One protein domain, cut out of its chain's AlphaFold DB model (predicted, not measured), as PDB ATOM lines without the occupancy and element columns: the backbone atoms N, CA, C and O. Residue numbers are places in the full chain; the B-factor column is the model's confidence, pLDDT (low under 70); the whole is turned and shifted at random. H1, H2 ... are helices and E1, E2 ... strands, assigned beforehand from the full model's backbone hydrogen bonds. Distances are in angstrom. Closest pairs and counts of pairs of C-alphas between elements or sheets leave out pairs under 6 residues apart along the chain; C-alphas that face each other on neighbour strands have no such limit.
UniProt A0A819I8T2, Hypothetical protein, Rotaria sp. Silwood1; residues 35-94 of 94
ATOM      1  N   ALA A  35      49.607 184.975  73.845       94.00
ATOM      2  CA  ALA A  35      49.940 185.000  72.426       94.00
ATOM      3  C   ALA A  35      49.752 186.395  71.813       94.00
ATOM      4  O   ALA A  35      50.640 186.840  71.085       94.00
ATOM      5  N   SER A  36      48.656 187.097  72.128       93.44
ATOM      6  CA  SER A  36      48.448 188.469  71.651       93.44
ATOM      7  C   SER A  36      49.475 189.431  72.247       93.44
ATOM      8  O   SER A  36      50.068 190.217  71.511       93.44
ATOM      9  N   PHE A  37      49.799 189.285  73.534       95.12
ATOM     10  CA  PHE A  37      50.793 190.125  74.213       95.12
ATOM     11  C   PHE A  37      52.204 189.940  73.643       95.12
ATOM     12  O   PHE A  37      52.905 190.909  73.355       95.12
ATOM     13  N   LYS A  38      52.615 188.687  73.399       94.25
ATOM     14  CA  LYS A  38      53.888 188.393  72.723       94.25
ATOM     15  C   LYS A  38      53.910 188.932  71.295       94.25
ATOM     16  O   LYS A  38      54.953 189.407  70.856       94.25
ATOM     17  N   GLY A  39      52.783 188.864  70.587       92.25
ATOM     18  CA  GLY A  39      52.643 189.433  69.249       92.25
ATOM     19  C   GLY A  39      52.877 190.943  69.239       92.25
ATOM     20  O   GLY A  39      53.669 191.422  68.433       92.25
ATOM     21  N   ALA A  40      52.268 191.677  70.174       92.62
ATOM     22  CA  ALA A  40      52.470 193.119  70.312       92.62
ATOM     23  C   ALA A  40      53.950 193.470  70.566       92.62
ATOM     24  O   ALA A  40      54.518 194.304  69.861       92.62
ATOM     25  N   PHE A  41      54.609 192.757  71.485       93.25
ATOM     26  CA  PHE A  41      56.043 192.933  71.738       93.25
ATOM     27  C   PHE A  41      56.899 192.673  70.486       93.25
ATOM     28  O   PHE A  41      57.773 193.466  70.149       93.25
ATOM     29  N   GLN A  42      56.634 191.581  69.761       93.31
ATOM     30  CA  GLN A  42      57.381 191.221  68.549       93.31
ATOM     31  C   GLN A  42      57.204 192.228  67.406       93.31
ATOM     32  O   GLN A  42      58.092 192.358  66.566       93.31
ATOM     33  N   LEU A  43      56.069 192.924  67.369       91.75
ATOM     34  CA  LEU A  43      55.771 193.965  66.387       91.75
ATOM     35  C   LEU A  43      56.298 195.350  66.799       91.75
ATOM     36  O   LEU A  43      56.202 196.280  66.005       91.75
ATOM     37  N   GLY A  44      56.885 195.482  67.993       92.56
ATOM     38  CA  GLY A  44      57.493 196.724  68.471       92.56
ATOM     39  C   GLY A  44      56.503 197.727  69.062       92.56
ATOM     40  O   GLY A  44      56.789 198.919  69.052       92.56
ATOM     41  N   PHE A  45      55.346 197.275  69.557       94.12
ATOM     42  CA  PHE A  45      54.429 198.150  70.291       94.12
ATOM     43  C   PHE A  45      54.959 198.440  71.701       94.12
ATOM     44  O   PHE A  45      55.384 197.526  72.410       94.12
ATOM     45  N   ASP A  46      54.871 199.702  72.124       95.38
ATOM     46  CA  ASP A  46      55.312 200.149  73.453       95.38
ATOM     47  C   ASP A  46      54.341 199.755  74.578       95.38
ATOM     48  O   ASP A  46      54.740 199.632  75.737       95.38
ATOM     49  N   PHE A  47      53.063 199.553  74.244       94.94
ATOM     50  CA  PHE A  47      51.998 199.286  75.209       94.94
ATOM     51  C   PHE A  47      51.078 198.157  74.756       94.94
ATOM     52  O   PHE A  47      50.880 197.918  73.564       94.94
ATOM     53  N   VAL A  48      50.483 197.497  75.748       94.50
ATOM     54  CA  VAL A  48      49.419 196.507  75.592       94.50
ATOM     55  C   VAL A  48      48.272 196.929  76.500       94.50
ATOM     56  O   VAL A  48      48.493 197.239  77.669       94.50
ATOM     57  N   GLU A  49      47.066 196.942  75.950       95.81
ATOM     58  CA  GLU A  49      45.826 197.136  76.694       95.81
ATOM     59  C   GLU A  49      45.230 195.759  77.030       95.81
ATOM     60  O   GLU A  49      45.375 194.810  76.251       95.81
ATOM     61  N   PHE A  50      44.694 195.626  78.243       96.31
ATOM     62  CA  PHE A  50      44.037 194.416  78.726       96.31
ATOM     63  C   PHE A  50      43.119 194.742  79.904       96.31
ATOM     64  O   PHE A  50      43.428 195.602  80.737       96.31
ATOM     65  N   ASP A  51      42.042 193.977  80.026       97.06
ATOM     66  CA  ASP A  51      41.086 194.093  81.120       97.06
ATOM     67  C   ASP A  51      41.490 193.245  82.323       97.06
ATOM     68  O   ASP A  51      42.040 192.146  82.191       97.06
ATOM     69  N   ILE A  52      41.152 193.734  83.515       96.81
ATOM     70  CA  ILE A  52      41.297 192.988  84.764       96.81
ATOM     71  C   ILE A  52      39.930 192.756  85.398       96.81
ATOM     72  O   ILE A  52      39.180 193.695  85.662       96.81
ATOM     73  N   GLN A  53      39.678 191.503  85.761       97.25
ATOM     74  CA  GLN A  53      38.631 191.106  86.693       97.25
ATOM     75  C   GLN A  53      39.246 190.652  88.014       97.25
ATOM     76  O   GLN A  53      40.413 190.267  88.091       97.25
ATOM     77  N   LEU A  54      38.450 190.685  89.079       97.81
ATOM     78  CA  LEU A  54      38.869 190.232  90.399       97.81
ATOM     79  C   LEU A  54      38.105 188.965  90.772       97.81
ATOM     80  O   LEU A  54      36.873 188.978  90.785       97.81
ATOM     81  N   SER A  55      38.823 187.898  91.109       97.94
ATOM     82  CA  SER A  55      38.223 186.664  91.612       97.94
ATOM     83  C   SER A  55      37.607 186.853  93.007       97.94
ATOM     84  O   SER A  55      37.825 187.857  93.702       97.94
ATOM     85  N   LYS A  56      36.864 185.846  93.468       98.25
ATOM     86  CA  LYS A  56      36.276 185.800  94.813       98.25
ATOM     87  C   LYS A  56      37.326 185.930  95.914       98.25
ATOM     88  O   LYS A  56      37.124 186.665  96.879       98.25
ATOM     89  N   ASP A  57      38.449 185.241  95.744       98.25
ATOM     90  CA  ASP A  57      39.627 185.255  96.616       98.25
ATOM     91  C   ASP A  57      40.565 186.448  96.358       98.25
ATOM     92  O   ASP A  57      41.671 186.491  96.890       98.25
ATOM     93  N   LYS A  58      40.091 187.462  95.619       97.50
ATOM     94  CA  LYS A  58      40.771 188.745  95.386       97.50
ATOM     95  C   LYS A  58      42.088 188.622  94.623       97.50
ATOM     96  O   LYS A  58      42.981 189.451  94.785       97.50
ATOM     97  N   ILE A  59      42.174 187.632  93.742       98.06
ATOM     98  CA  ILE A  59      43.278 187.464  92.806       98.06
ATOM     99  C   ILE A  59      42.892 188.150  91.483       98.06
ATOM    100  O   ILE A  59      41.805 187.885  90.960       98.06
ATOM    101  N   PRO A  60      43.720 189.066  90.948       97.69
ATOM    102  CA  PRO A  60      43.450 189.717  89.670       97.69
ATOM    103  C   PRO A  60      43.649 188.743  88.504       97.69
ATOM    104  O   PRO A  60      44.598 187.958  88.491       97.69
ATOM    105  N   ILE A  61      42.761 188.811  87.516       96.44
ATOM    106  CA  ILE A  61      42.728 187.922  86.352       96.44
ATOM    107  C   ILE A  61      42.562 188.762  85.093       96.44
ATOM    108  O   ILE A  61      41.734 189.666  85.060       96.44
ATOM    109  N   VAL A  62      43.341 188.442  84.061       97.06
ATOM    110  CA  VAL A  62      43.249 189.078  82.743       97.06
ATOM    111  C   VAL A  62      42.092 188.451  81.970       97.06
ATOM    112  O   VAL A  62      42.197 187.307  81.525       97.06
ATOM    113  N   TYR A  63      40.971 189.164  81.880       95.88
ATOM    114  CA  TYR A  63      39.743 188.687  81.243       95.88
ATOM    115  C   TYR A  63      38.791 189.858  80.977       95.88
ATOM    116  O   TYR A  63      38.649 190.733  81.826       95.88
ATOM    117  N   HIS A  64      38.125 189.858  79.824       95.38
ATOM    118  CA  HIS A  64      37.261 190.965  79.408       95.38
ATOM    119  C   HIS A  64      35.888 190.919  80.101       95.38
ATOM    120  O   HIS A  64      35.482 191.867  80.777       95.38
ATOM    121  N   ASP A  65      35.177 189.792  80.002       94.94
ATOM    122  CA  ASP A  65      33.779 189.713  80.434       94.94
ATOM    123  C   ASP A  65      33.611 189.610  81.960       94.94
ATOM    124  O   ASP A  65      34.400 189.002  82.681       94.94
ATOM    125  N   PHE A  66      32.496 190.125  82.483       96.31
ATOM    126  CA  PHE A  66      32.169 189.995  83.911       96.31
ATOM    127  C   PHE A  66      31.692 188.591  84.316       96.31
ATOM    128  O   PHE A  66      31.526 188.311  85.507       96.31
ATOM    129  N   GLN A  67      31.412 187.720  83.345       96.38
ATOM    130  CA  GLN A  67      30.760 186.425  83.535       96.38
ATOM    131  C   GLN A  67      31.447 185.358  82.686       96.38
ATOM    132  O   GLN A  67      31.871 185.643  81.573       96.38
ATOM    133  N   VAL A  68      31.493 184.122  83.182       93.69
ATOM    134  CA  VAL A  68      32.026 182.958  82.460       93.69
ATOM    135  C   VAL A  68      30.973 181.864  82.338       93.69
ATOM    136  O   VAL A  68      30.118 181.705  83.212       93.69
ATOM    137  N   ALA A  69      31.050 181.084  81.261       92.12
ATOM    138  CA  ALA A  69      30.234 179.891  81.077       92.12
ATOM    139  C   ALA A  69      30.972 178.655  81.610       92.12
ATOM    140  O   ALA A  69      31.981 178.229  81.050       92.12
ATOM    141  N   ILE A  70      30.458 178.047  82.678       88.75
ATOM    142  CA  ILE A  70      31.023 176.845  83.292       88.75
ATOM    143  C   ILE A  70      30.232 175.627  82.841       88.75
ATOM    144  O   ILE A  70      29.001 175.614  82.864       88.75
ATOM    145  N   THR A  71      30.957 174.576  82.474       86.31
ATOM    146  CA  THR A  71      30.379 173.274  82.153       86.31
ATOM    147  C   THR A  71      30.567 172.297  83.311       86.31
ATOM    148  O   THR A  71      31.696 171.942  83.648       86.31
ATOM    149  N   LEU A  72      29.476 171.778  83.875       81.62
ATOM    150  CA  LEU A  72      29.532 170.728  84.899       81.62
ATOM    151  C   LEU A  72      29.353 169.345  84.256       81.62
ATOM    152  O   LEU A  72      28.279 169.000  83.771       81.62
ATOM    153  N   LYS A  73      30.408 168.519  84.271       77.00
ATOM    154  CA  LYS A  73      30.340 167.121  83.810       77.00
ATOM    155  C   LYS A  73      30.042 166.182  84.980       77.00
ATOM    156  O   LYS A  73      30.933 165.861  85.763       77.00
ATOM    157  N   ARG A  74      28.809 165.675  85.079       75.50
ATOM    158  CA  ARG A  74      28.476 164.549  85.974       75.50
ATOM    159  C   ARG A  74      28.613 163.232  85.215       75.50
ATOM    160  O   ARG A  74      28.062 163.078  84.127       75.50
ATOM    161  N   LYS A  75      29.331 162.252  85.783       63.06
ATOM    162  CA  LYS A  75      29.405 160.894  85.215       63.06
ATOM    163  C   LYS A  75      27.973 160.349  85.094       63.06
ATOM    164  O   LYS A  75      27.377 160.039  86.120       63.06
ATOM    165  N   ARG A  76      27.474 160.205  83.854       67.75
ATOM    166  CA  ARG A  76      26.153 159.668  83.436       67.75
ATOM    167  C   ARG A  76      24.995 160.659  83.205       67.75
ATOM    168  O   ARG A  76      23.900 160.185  82.925       67.75
ATOM    169  N   GLN A  77      25.189 161.979  83.263       64.56
ATOM    170  CA  GLN A  77      24.116 162.953  82.962       64.56
ATOM    171  C   GLN A  77      24.533 163.997  81.918       64.56
ATOM    172  O   GLN A  77      25.719 164.153  81.624       64.56
ATOM    173  N   GLN A  78      23.528 164.663  81.341       68.12
ATOM    174  CA  GLN A  78      23.656 165.698  80.317       68.12
ATOM    175  C   GLN A  78      24.544 166.856  80.797       68.12
ATOM    176  O   GLN A  78      24.546 167.220  81.970       68.12
ATOM    177  N   THR A  79      25.326 167.401  79.870       79.12
ATOM    178  CA  THR A  79      26.193 168.556  80.100       79.12
ATOM    179  C   THR A  79      25.337 169.810  80.283       79.12
ATOM    180  O   THR A  79      24.655 170.216  79.344       79.12
ATOM    181  N   GLU A  80      25.387 170.426  81.463       83.94
ATOM    182  CA  GLU A  80      24.718 171.701  81.742       83.94
ATOM    183  C   GLU A  80      25.734 172.852  81.740       83.94
ATOM    184  O   GLU A  80      26.848 172.719  82.266       83.94
ATOM    185  N   LEU A  81      25.342 173.969  81.116       88.44
ATOM    186  CA  LEU A  81      26.095 175.221  81.055       88.44
ATOM    187  C   LEU A  81      25.504 176.216  82.052       88.44
ATOM    188  O   LEU A  81      24.303 176.479  82.029       88.44
ATOM    189  N   PHE A  82      26.357 176.803  82.883       90.12
ATOM    190  CA  PHE A  82      25.984 177.826  83.854       90.12
ATOM    191  C   PHE A  82      26.755 179.106  83.570       90.12
ATOM    192  O   PHE A  82      27.974 179.060  83.430       90.12
ATOM    193  N   ILE A  83      26.063 180.242  83.515       94.44
ATOM    194  CA  ILE A  83      26.707 181.557  83.455       94.44
ATOM    195  C   ILE A  83      26.910 182.043  84.885       94.44
ATOM    196  O   ILE A  83      25.945 182.163  85.641       94.44
ATOM    197  N   VAL A  84      28.160 182.286  85.266       95.56
ATOM    198  CA  VAL A  84      28.537 182.660  86.633       95.56
ATOM    199  C   VAL A  84      29.407 183.917  86.594       95.56
ATOM    200  O   VAL A  84      30.330 183.978  85.780       95.56
ATOM    201  N   PRO A  85      29.161 184.926  87.451       96.94
ATOM    202  CA  PRO A  85      30.040 186.085  87.552       96.94
ATOM    203  C   PRO A  85      31.460 185.689  87.981       96.94
ATOM    204  O   PRO A  85      31.634 184.923  88.927       96.94
ATOM    205  N   VAL A  86      32.484 186.270  87.351       96.75
ATOM    206  CA  VAL A  86      33.904 185.986  87.661       96.75
ATOM    207  C   VAL A  86      34.224 186.257  89.134       96.75
ATOM    208  O   VAL A  86      34.914 185.479  89.787       96.75
ATOM    209  N   LYS A  87      33.646 187.329  89.686       97.19
ATOM    210  CA  LYS A  87      33.815 187.733  91.092       97.19
ATOM    211  C   LYS A  87      33.295 186.721  92.118       97.19
ATOM    212  O   LYS A  87      33.619 186.846  93.299       97.19
ATOM    213  N   ASP A  88      32.500 185.746  91.685       97.38
ATOM    214  CA  ASP A  88      31.923 184.712  92.545       97.38
ATOM    215  C   ASP A  88      32.719 183.394  92.493       97.38
ATOM    216  O   ASP A  88      32.412 182.460  93.241       97.38
ATOM    217  N   LEU A  89      33.779 183.332  91.677       96.25
ATOM    218  CA  LEU A  89      34.652 182.172  91.494       96.25
ATOM    219  C   LEU A  89      36.030 182.417  92.112       96.25
ATOM    220  O   LEU A  89      36.601 183.497  91.978       96.25
ATOM    221  N   THR A  90      36.579 181.417  92.798       96.50
ATOM    222  CA  THR A  90      37.992 181.424  93.222       96.50
ATOM    223  C   THR A  90      38.900 181.107  92.037       96.50
ATOM    224  O   THR A  90      38.451 180.408  91.130       96.50
ATOM    225  N   LEU A  91      40.180 181.491  92.071       95.31
ATOM    226  CA  LEU A  91      41.112 181.160  90.979       95.31
ATOM    227  C   LEU A  91      41.115 179.661  90.592       95.31
ATOM    228  O   LEU A  91      41.057 179.389  89.404       95.31
ATOM    229  N   PRO A  92      41.091 178.676  91.518       95.19
ATOM    230  CA  PRO A  92      41.037 177.254  91.139       95.19
ATOM    231  C   PRO A  92      39.747 176.792  90.437       95.19
ATOM    232  O   PRO A  92      39.670 175.643  90.008       95.19
ATOM    233  N   GLN A  93      38.705 177.626  90.404       91.81
ATOM    234  CA  GLN A  93      37.431 177.340  89.733       91.81
ATOM    235  C   GLN A  93      37.361 177.944  88.321       91.81
ATOM    236  O   GLN A  93      36.404 177.646  87.604       91.81
ATOM    237  N   LEU A  94      38.332 178.790  87.961       90.25
ATOM    238  CA  LEU A  94      38.508 179.421  86.652       90.25
ATOM    239  C   LEU A  94      39.525 178.628  85.824       90.25
ATOM    240  O   LEU A  94      39.286 178.495  84.604       90.25
TER     241      LEU A  94
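AT A GLANCE: This is residues 35 to 94 of the 94 residues of the protein "Hypothetical protein" of Rotaria sp. Silwood1 (UniProt A0A819I8T2). A long, open row: the short helix H1 near one end, the small hairpin E1-E2 in the middle, and the longer hairpin E3-E4 reaching to the other end. The printed part has 60 residues, with one named helix and four named strands in the order H1 E1 E2 E3 E4, mixed in class, under half of the residues in named elements. Both two-stranded sheets are antiparallel. It is only just extended, close to loose, with a radius of gyration of the C-alphas of 15.8 A, a rod spanning 50 by 24 by 17 A.

IN THESE COORDINATES: H1, residues 35 to 42, begins at C-alpha 35 (49.940, 185.000, 72.426). E1 is residues 52 to 54, E2 60 to 62. E3, 67 to 72, is 15.8 A long; E4, 80 to 85, 16.4 A, ends at C-alpha 85 (30.040, 186.085, 87.552).

HOW THE PARTS SIT: In H1 every O i to N i+4 pair is within hydrogen-bond range. H1 and E3 are apart. Hairpin E1-E2 has N 53 and O 61 at 2.8 A; hairpin E3-E4 has N 70 and O 82 at 2.8 A. E2 and E3 are apart.

THE WHOLE: The C-alphas farthest apart, of Asp 46 and Arg 76, are 50.9 A apart. The printed part has no cut and no long link. Residues 75 to 78 have pLDDT under 70.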